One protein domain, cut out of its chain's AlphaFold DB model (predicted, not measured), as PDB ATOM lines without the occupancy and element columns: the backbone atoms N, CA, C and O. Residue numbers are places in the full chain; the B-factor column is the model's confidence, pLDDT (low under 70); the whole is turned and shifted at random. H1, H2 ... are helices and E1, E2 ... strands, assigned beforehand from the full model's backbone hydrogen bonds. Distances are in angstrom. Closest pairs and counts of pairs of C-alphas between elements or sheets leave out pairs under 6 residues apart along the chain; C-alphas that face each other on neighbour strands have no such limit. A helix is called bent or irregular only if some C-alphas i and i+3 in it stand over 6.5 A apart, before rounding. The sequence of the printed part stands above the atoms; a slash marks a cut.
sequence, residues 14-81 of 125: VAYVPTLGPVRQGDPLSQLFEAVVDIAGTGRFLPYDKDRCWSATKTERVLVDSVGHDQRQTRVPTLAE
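Overview. This is residues 14 to 81 of the 125 residues of an uncharacterized protein of Streptomyces sp. CB01883 (UniProt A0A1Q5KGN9). The model has little regular structure: a ten-residue helix, H1, with two small hairpins near it, E1 with E2 and E3 with E4, and a second, four-residue helix, H2, away from H1, amid much loop. Residues 63 to 77 make a long loop that folds back on itself. The 68 printed residues run E1, E2, H1, H2, E3, E4, with both sheets antiparallel; the class is mixed, named elements holding only 26 residues. The whole is compact, radius of gyration of the C-alphas 11.9 A, spanning 37 by 26 by 17 A.

Along the chain. E1, residues 15 to 17, begins at C-alpha (180.438, 216.594, 178.235). E2 is 21 to 23, H1 29 to 38 (14.3 A), H2 50 to 53, E3 60 to 62. E4, 78 to 80, ends at (164.758, 215.666, 190.989).

Arrangement. N 17 and O 21 of hairpin E1 and E2 are 2.9 A apart. The closest C-alphas of E1 and H1, Val 17 and Phe 33, are 6.8 A apart; of H1 and E3, Val 37 and Val 62, 7.3 A. H1 and H2 are apart. In hairpin E3 and E4, N 61 and O 79 are 2.8 A apart. In H1 every O i to N i+4 pair is within hydrogen-bond range; H2, irregular with C-alphas 50 and 53 7.1 A apart, is too short for one.

Size, cuts and confidence. The farthest C-alphas, Ala 56 and Gln 71, are 37.0 A apart. The printed part has no cut; links H1 to H2 and E3 to E4 are long. No printed residue is under 70 in pLDDT.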
ATOM      1  N   VAL A  14     183.782 219.456 180.230       72.12
ATOM      2  CA  VAL A  14     183.537 218.064 179.837       72.12
ATOM      3  C   VAL A  14     182.079 217.894 179.452       72.12
ATOM      4  O   VAL A  14     181.207 218.575 179.995       72.12
ATOM      5  N   ALA A  15     181.809 216.993 178.507       73.56
ATOM      6  CA  ALA A  15     180.438 216.594 178.235       73.56
ATOM      7  C   ALA A  15     179.863 215.976 179.514       73.56
ATOM      8  O   ALA A  15     180.486 215.107 180.120       73.56
ATOM      9  N   TYR A  16     178.701 216.450 179.939       76.75
ATOM     10  CA  TYR A  16     177.993 215.908 181.086       76.75
ATOM     11  C   TYR A  16     176.811 215.102 180.566       76.75
ATOM     12  O   TYR A  16     175.953 215.646 179.870       76.75
ATOM     13  N   VAL A  17     176.771 213.815 180.893       78.62
ATOM     14  CA  VAL A  17     175.593 212.984 180.651       78.62
ATOM     15  C   VAL A  17     174.824 212.924 181.957       78.62
ATOM     16  O   VAL A  17     175.405 212.517 182.969       78.62
ATOM     17  N   PRO A  18     173.538 213.317 181.973       73.12
ATOM     18  CA  PRO A  18     172.712 213.143 183.154       73.12
ATOM     19  C   PRO A  18     172.848 211.727 183.667       73.12
ATOM     20  O   PRO A  18     173.004 210.800 182.872       73.12
ATOM     21  N   THR A  19     172.750 211.549 184.981       74.00
ATOM     22  CA  THR A  19     172.804 210.237 185.637       74.00
ATOM     23  C   THR A  19     174.208 209.612 185.731       74.00
ATOM     24  O   THR A  19     174.530 208.964 186.728       74.00
ATOM     25  N   LEU A  20     175.094 209.911 184.773       75.62
ATOM     26  CA  LEU A  20     176.463 209.372 184.700       75.62
ATOM     27  C   LEU A  20     177.527 210.370 185.125       75.62
ATOM     28  O   LEU A  20     178.584 209.988 185.622       75.62
ATOM     29  N   GLY A  21     177.229 211.653 184.952       78.56
ATOM     30  CA  GLY A  21     178.147 212.728 185.245       78.56
ATOM     31  C   GLY A  21     179.075 213.060 184.072       78.56
ATOM     32  O   GLY A  21     178.707 212.898 182.904       78.56
ATOM     33  N   PRO A  22     180.274 213.583 184.374       80.25
ATOM     34  CA  PRO A  22     181.312 213.865 183.391       80.25
ATOM     35  C   PRO A  22     181.685 212.658 182.528       80.25
ATOM     36  O   PRO A  22     182.009 211.590 183.043       80.25
ATOM     37  N   VAL A  23     181.725 212.864 181.216       78.12
ATOM     38  CA  VAL A  23     182.102 211.863 180.215       78.12
ATOM     39  C   VAL A  23     183.473 212.198 179.634       78.12
ATOM     40  O   VAL A  23     183.802 213.369 179.413       78.12
ATOM     41  N   ARG A  24     184.300 211.172 179.407       76.88
ATOM     42  CA  ARG A  24     185.657 211.340 178.875       76.88
ATOM     43  C   ARG A  24     185.628 211.442 177.355       76.88
ATOM     44  O   ARG A  24     184.741 210.924 176.681       76.88
ATOM     45  N   GLN A  25     186.647 212.089 176.789       73.25
ATOM     46  CA  GLN A  25     186.864 212.024 175.345       73.25
ATOM     47  C   GLN A  25     187.106 210.568 174.917       73.25
ATOM     48  O   GLN A  25     187.966 209.897 175.482       73.25
ATOM     49  N   GLY A  26     186.354 210.105 173.915       79.06
ATOM     50  CA  GLY A  26     186.421 208.737 173.387       79.06
ATOM     51  C   GLY A  26     185.299 207.810 173.863       79.06
ATOM     52  O   GLY A  26     185.092 206.766 173.247       79.06
ATOM     53  N   ASP A  27     184.539 208.197 174.891       81.38
ATOM     54  CA  ASP A  27     183.360 207.436 175.310       81.38
ATOM     55  C   ASP A  27     182.253 207.520 174.235       81.38
ATOM     56  O   ASP A  27     182.108 208.558 173.573       81.38
ATOM     57  N   PRO A  28     181.436 206.463 174.053       85.69
ATOM     58  CA  PRO A  28     180.360 206.434 173.063       85.69
ATOM     59  C   PRO A  28     179.160 207.278 173.528       85.69
ATOM     60  O   PRO A  28     178.105 206.755 173.885       85.69
ATOM     61  N   LEU A  29     179.328 208.605 173.529       81.62
ATOM     62  CA  LEU A  29     178.388 209.574 174.097       81.62
ATOM     63  C   LEU A  29     176.962 209.425 173.553       81.62
ATOM     64  O   LEU A  29     176.013 209.534 174.322       81.62
ATOM     65  N   SER A  30     176.806 209.138 172.258       82.88
ATOM     66  CA  SER A  30     175.493 208.910 171.648       82.88
ATOM     67  C   SER A  30     174.785 207.705 172.262       82.88
ATOM     68  O   SER A  30     173.647 207.830 172.685       82.88
ATOM     69  N   GLN A  31     175.464 206.567 172.405       86.31
ATOM     70  CA  GLN A  31     174.873 205.358 172.992       86.31
ATOM     71  C   GLN A  31     174.508 205.563 174.465       86.31
ATOM     72  O   GLN A  31     173.466 205.095 174.916       86.31
ATOM     73  N   LEU A  32     175.350 206.285 175.212       83.94
ATOM     74  CA  LEU A  32     175.053 206.649 176.597       83.94
ATOM     75  C   LEU A  32     173.825 207.556 176.680       83.94
ATOM     76  O   LEU A  32     172.996 207.375 177.567       83.94
ATOM     77  N   PHE A  33     173.702 208.506 175.754       84.94
ATOM     78  CA  PHE A  33     172.562 209.405 175.687       84.94
ATOM     79  C   PHE A  33     171.264 208.664 175.339       84.94
ATOM     80  O   PHE A  33     170.284 208.824 176.060       84.94
ATOM     81  N   GLU A  34     171.272 207.797 174.322       88.62
ATOM     82  CA  GLU A  34     170.118 206.953 173.970       88.62
ATOM     83  C   GLU A  34     169.669 206.102 175.166       88.62
ATOM     84  O   GLU A  34     168.499 206.103 175.537       88.62
ATOM     85  N   ALA A  35     170.613 205.463 175.866       89.44
ATOM     86  CA  ALA A  35     170.294 204.666 177.049       89.44
ATOM     87  C   ALA A  35     169.651 205.499 178.176       89.44
ATOM     88  O   ALA A  35     168.793 205.000 178.904       89.44
ATOM     89  N   VAL A  36     170.061 206.761 178.339       87.69
ATOM     90  CA  VAL A  36     169.460 207.691 179.307       87.69
ATOM     91  C   VAL A  36     168.046 208.091 178.892       87.69
ATOM     92  O   VAL A  36     167.170 208.160 179.755       87.69
ATOM     93  N   VAL A  37     167.810 208.329 177.600       87.94
ATOM     94  CA  VAL A  37     166.472 208.615 177.059       87.94
ATOM     95  C   VAL A  37     165.543 207.415 177.256       87.94
ATOM     96  O   VAL A  37     164.428 207.593 177.740       87.94
ATOM     97  N   ASP A  38     166.018 206.195 177.003       90.69
ATOM     98  CA  ASP A  38     165.231 204.961 177.137       90.69
ATOM     99  C   ASP A  38     164.706 204.713 178.560       90.69
ATOM    100  O   ASP A  38     163.617 204.168 178.751       90.69
ATOM    101  N   ILE A  39     165.482 205.086 179.582       89.75
ATOM    102  CA  ILE A  39     165.084 204.931 180.990       89.75
ATOM    103  C   ILE A  39     164.478 206.208 181.589       89.75
ATOM    104  O   ILE A  39     164.157 206.246 182.784       89.75
ATOM    105  N   ALA A  40     164.335 207.272 180.795       87.69
ATOM    106  CA  ALA A  40     163.824 208.546 181.270       87.69
ATOM    107  C   ALA A  40     162.389 208.392 181.793       87.69
ATOM    108  O   ALA A  40     161.521 207.794 181.166       87.69
ATOM    109  N   GLY A  41     162.137 208.912 182.996       83.50
ATOM    110  CA  GLY A  41     160.816 208.859 183.626       83.50
ATOM    111  C   GLY A  41     160.413 207.497 184.204       83.50
ATOM    112  O   GLY A  41     159.432 207.436 184.939       83.50
ATOM    113  N   THR A  42     161.176 206.421 183.978       88.69
ATOM    114  CA  THR A  42     160.800 205.081 184.466       88.69
ATOM    115  C   THR A  42     161.228 204.811 185.911       88.69
ATOM    116  O   THR A  42     160.957 203.735 186.437       88.69
ATOM    117  N   GLY A  43     161.999 205.715 186.527       86.94
ATOM    118  CA  GLY A  43     162.595 205.518 187.856       86.94
ATOM    119  C   GLY A  43     163.646 204.399 187.919       86.94
ATOM    120  O   GLY A  43     164.082 204.023 189.006       86.94
ATOM    121  N   ARG A  44     164.065 203.851 186.771       88.56
ATOM    122  CA  ARG A  44     165.060 202.773 186.701       88.56
ATOM    123  C   ARG A  44     166.465 203.359 186.662       88.56
ATOM    124  O   ARG A  44     166.678 204.446 186.132       88.56
ATOM    125  N   PHE A  45     167.423 202.599 187.176       88.06
ATOM    126  CA  PHE A  45     168.842 202.899 187.034       88.06
ATOM    127  C   PHE A  45     169.436 202.215 185.803       88.06
ATOM    128  O   PHE A  45     169.095 201.067 185.496       88.06
ATOM    129  N   LEU A  46     170.383 202.889 185.155       87.75
ATOM    130  CA  LEU A  46     171.322 202.234 184.252       87.75
ATOM    131  C   LEU A  46     172.307 201.374 185.060       87.75
ATOM    132  O   LEU A  46     172.523 201.621 186.251       87.75
ATOM    133  N   PRO A  47     172.936 200.353 184.448       84.00
ATOM    134  CA  PRO A  47     173.861 199.473 185.163       84.00
ATOM    135  C   PRO A  47     175.015 200.205 185.857       84.00
ATOM    136  O   PRO A  47     175.511 199.714 186.870       84.00
ATOM    137  N   TYR A  48     175.401 201.353 185.303       80.00
ATOM    138  CA  TYR A  48     176.536 202.189 185.678       80.00
ATOM    139  C   TYR A  48     176.123 203.500 186.381       80.00
ATOM    140  O   TYR A  48     176.967 204.366 186.590       80.00
ATOM    141  N   ASP A  49     174.850 203.654 186.767       83.56
ATOM    142  CA  ASP A  49     174.415 204.796 187.580       83.56
ATOM    143  C   ASP A  49     175.066 204.765 188.965       83.56
ATOM    144  O   ASP A  49     174.983 203.762 189.683       83.56
ATOM    145  N   LYS A  50     175.638 205.902 189.376       78.81
ATOM    146  CA  LYS A  50     176.305 206.051 190.681       78.81
ATOM    147  C   LYS A  50     175.364 205.813 191.870       78.81
ATOM    148  O   LYS A  50     175.765 205.222 192.867       78.81
ATOM    149  N   ASP A  51     174.100 206.220 191.745       80.12
ATOM    150  CA  ASP A  51     173.135 206.218 192.855       80.12
ATOM    151  C   ASP A  51     172.440 204.860 193.041       80.12
ATOM    152  O   ASP A  51     171.745 204.636 194.033       80.12
ATOM    153  N   ARG A  52     172.670 203.912 192.124       84.19
ATOM    154  CA  ARG A  52     172.034 202.588 192.130       84.19
ATOM    155  C   ARG A  52     172.315 201.778 193.396       84.19
ATOM    156  O   ARG A  52     171.519 200.916 193.753       84.19
ATOM    157  N   CYS A  53     173.452 201.993 194.053       81.38
ATOM    158  CA  CYS A  53     173.756 201.277 195.294       81.38
ATOM    159  C   CYS A  53     173.151 201.916 196.551       81.38
ATOM    160  O   CYS A  53     173.137 201.282 197.602       81.38
ATOM    161  N   TRP A  54     172.611 203.129 196.435       81.50
ATOM    162  CA  TRP A  54     172.078 203.904 197.557       81.50
ATOM    163  C   TRP A  54     170.550 203.937 197.553       81.50
ATOM    164  O   TRP A  54     169.933 204.152 198.591       81.50
ATOM    165  N   SER A  55     169.928 203.686 196.401       82.25
ATOM    166  CA  SER A  55     168.478 203.638 196.257       82.25
ATOM    167  C   SER A  55     168.053 202.537 195.291       82.25
ATOM    168  O   SER A  55     168.741 202.231 194.320       82.25
ATOM    169  N   ALA A  56     166.873 201.969 195.533       84.00
ATOM    170  CA  ALA A  56     166.227 201.044 194.607       84.00
ATOM    171  C   ALA A  56     165.542 201.764 193.432       84.00
ATOM    172  O   ALA A  56     165.327 201.156 192.386       84.00
ATOM    173  N   THR A  57     165.207 203.052 193.596       86.06
ATOM    174  CA  THR A  57     164.516 203.866 192.583       86.06
ATOM    175  C   THR A  57     165.234 205.188 192.347       86.06
ATOM    176  O   THR A  57     165.702 205.844 193.281       86.06
ATOM    177  N   LYS A  58     165.300 205.599 191.087       85.88
ATOM    178  CA  LYS A  58     165.886 206.869 190.677       85.88
ATOM    179  C   LYS A  58     164.884 208.006 190.858       85.88
ATOM    180  O   LYS A  58     163.793 207.966 190.293       85.88
ATOM    181  N   THR A  59     165.266 209.008 191.644       83.56
ATOM    182  CA  THR A  59     164.460 210.212 191.911       83.56
ATOM    183  C   THR A  59     164.660 211.300 190.857       83.56
ATOM    184  O   THR A  59     163.793 212.154 190.686       83.56
ATOM    185  N   GLU A  60     165.781 211.259 190.134       84.00
ATOM    186  CA  GLU A  60     166.055 212.129 188.991       84.00
ATOM    187  C   GLU A  60     165.374 211.598 187.720       84.00
ATOM    188  O   GLU A  60     165.500 210.423 187.360       84.00
ATOM    189  N   ARG A  61     164.681 212.482 187.002       86.81
ATOM    190  CA  ARG A  61     164.035 212.205 185.717       86.81
ATOM    191  C   ARG A  61     164.520 213.185 184.660       86.81
ATOM    192  O   ARG A  61     164.480 214.393 184.869       86.81
ATOM    193  N   VAL A  62     164.923 212.662 183.506       86.69
ATOM    194  CA  VAL A  62     165.251 213.473 182.328       86.69
ATOM    195  C   VAL A  62     163.966 213.917 181.634       86.69
ATOM    196  O   VAL A  62     163.070 213.106 181.406       86.69
ATOM    197  N   LEU A  63     163.888 215.202 181.288       87.94
ATOM    198  CA  LEU A  63     162.798 215.776 180.502       87.94
ATOM    199  C   LEU A  63     163.134 215.692 179.011       87.94
ATOM    200  O   LEU A  63     163.654 216.647 178.434       87.94
ATOM    201  N   VAL A  64     162.853 214.538 178.398       87.25
ATOM    202  CA  VAL A  64     163.228 214.231 177.003       87.25
ATOM    203  C   VAL A  64     162.692 215.279 176.022       87.25
ATOM    204  O   VAL A  64     163.454 215.811 175.220       87.25
ATOM    205  N   ASP A  65     161.425 215.671 176.160       89.06
ATOM    206  CA  ASP A  65     160.788 216.663 175.276       89.06
ATOM    207  C   ASP A  65     161.353 218.086 175.435       89.06
ATOM    208  O   ASP A  65     161.047 218.980 174.652       89.06
ATOM    209  N   SER A  66     162.162 218.321 176.471       87.56
ATOM    210  CA  SER A  66     162.802 219.611 176.756       87.56
ATOM    211  C   SER A  66     164.297 219.615 176.429       87.56
ATOM    212  O   SER A  66     164.989 220.591 176.736       87.56
ATOM    213  N   VAL A  67     164.820 218.540 175.831       86.00
ATOM    214  CA  VAL A  67     166.216 218.489 175.395       86.00
ATOM    215  C   VAL A  67     166.422 219.484 174.260       86.00
ATOM    216  O   VAL A  67     165.803 219.398 173.202       86.00
ATOM    217  N   GLY A  68     167.328 220.434 174.484       86.25
ATOM    218  CA  GLY A  68     167.711 221.437 173.499       86.25
ATOM    219  C   GLY A  68     169.142 221.217 173.032       86.25
ATOM    220  O   GLY A  68     170.041 221.028 173.852       86.25
ATOM    221  N   HIS A  69     169.371 221.289 171.724       86.50
ATOM    222  CA  HIS A  69     170.705 221.225 171.134       86.50
ATOM    223  C   HIS A  69     170.965 222.465 170.274       86.50
ATOM    224  O   HIS A  69     170.152 222.810 169.417       86.50
ATOM    225  N   ASP A  70     172.094 223.134 170.509       84.81
ATOM    226  CA  ASP A  70     172.588 224.246 169.699       84.81
ATOM    227  C   ASP A  70     174.046 224.000 169.261       84.81
ATOM    228  O   ASP A  70     174.694 223.045 169.687       84.81
ATOM    229  N   GLN A  71     174.586 224.871 168.399       79.75
ATOM    230  CA  GLN A  71     175.949 224.733 167.852       79.75
ATOM    231  C   GLN A  71     177.071 224.785 168.908       79.75
ATOM    232  O   GLN A  71     178.230 224.532 168.586       79.75
ATOM    233  N   ARG A  72     176.764 225.176 170.147       79.88
ATOM    234  CA  ARG A  72     177.725 225.373 171.237       79.88
ATOM    235  C   ARG A  72     177.507 224.407 172.398       79.88
ATOM    236  O   ARG A  72     178.470 224.139 173.112       79.88
ATOM    237  N   GLN A  73     176.289 223.909 172.619       79.06
ATOM    238  CA  GLN A  73     175.971 223.037 173.750       79.06
ATOM    239  C   GLN A  73     174.708 222.186 173.535       79.06
ATOM    240  O   GLN A  73     173.766 222.575 172.846       79.06
ATOM    241  N   THR A  74     174.652 221.062 174.247       82.56
ATOM    242  CA  THR A  74     173.416 220.310 174.494       82.56
ATOM    243  C   THR A  74     172.970 220.571 175.926       82.56
ATOM    244  O   THR A  74     173.761 220.418 176.857       82.56
ATOM    245  N   ARG A  75     171.707 220.952 176.114       84.50
ATOM    246  CA  ARG A  75     171.075 221.091 177.429       84.50
ATOM    247  C   ARG A  75     170.122 219.928 177.633       84.50
ATOM    248  O   ARG A  75     169.227 219.718 176.818       84.50
ATOM    249  N   VAL A  76     170.305 219.210 178.734       85.56
ATOM    250  CA  VAL A  76     169.476 218.058 179.094       85.56
ATOM    251  C   VAL A  76     168.844 218.339 180.457       85.56
ATOM    252  O   VAL A  76     169.503 218.146 181.477       85.56
ATOM    253  N   PRO A  77     167.615 218.884 180.497       86.00
ATOM    254  CA  PRO A  77     166.975 219.248 181.753       86.00
ATOM    255  C   PRO A  77     166.590 218.008 182.558       86.00
ATOM    256  O   PRO A  77     166.066 217.038 182.000       86.00
ATOM    257  N   THR A  78     166.797 218.062 183.873       84.94
ATOM    258  CA  THR A  78     166.365 217.010 184.795       84.94
ATOM    259  C   THR A  78     165.520 217.569 185.936       84.94
ATOM    260  O   THR A  78     165.702 218.704 186.378       84.94
ATOM    261  N   LEU A  79     164.546 216.776 186.382       85.56
ATOM    262  CA  LEU A  79     163.751 217.024 187.579       85.56
ATOM    263  C   LEU A  79     164.157 216.017 188.646       85.56
ATOM    264  O   LEU A  79     164.105 214.815 188.401       85.56
ATOM    265  N   ALA A  80     164.519 216.504 189.826       81.56
ATOM    266  CA  ALA A  80     164.758 215.666 190.989       81.56
ATOM    267  C   ALA A  80     163.633 215.871 192.002       81.56
ATOM    268  O   ALA A  80     163.349 216.996 192.415       81.56
ATOM    269  N   GLU A  81     163.001 214.776 192.414       77.06
ATOM    270  CA  GLU A  81     162.138 214.787 193.590       77.06
ATOM    271  C   GLU A  81     163.036 214.860 194.829       77.06
ATOM    272  O   GLU A  81     163.753 213.910 195.150       77.06
TER     273      GLU A  81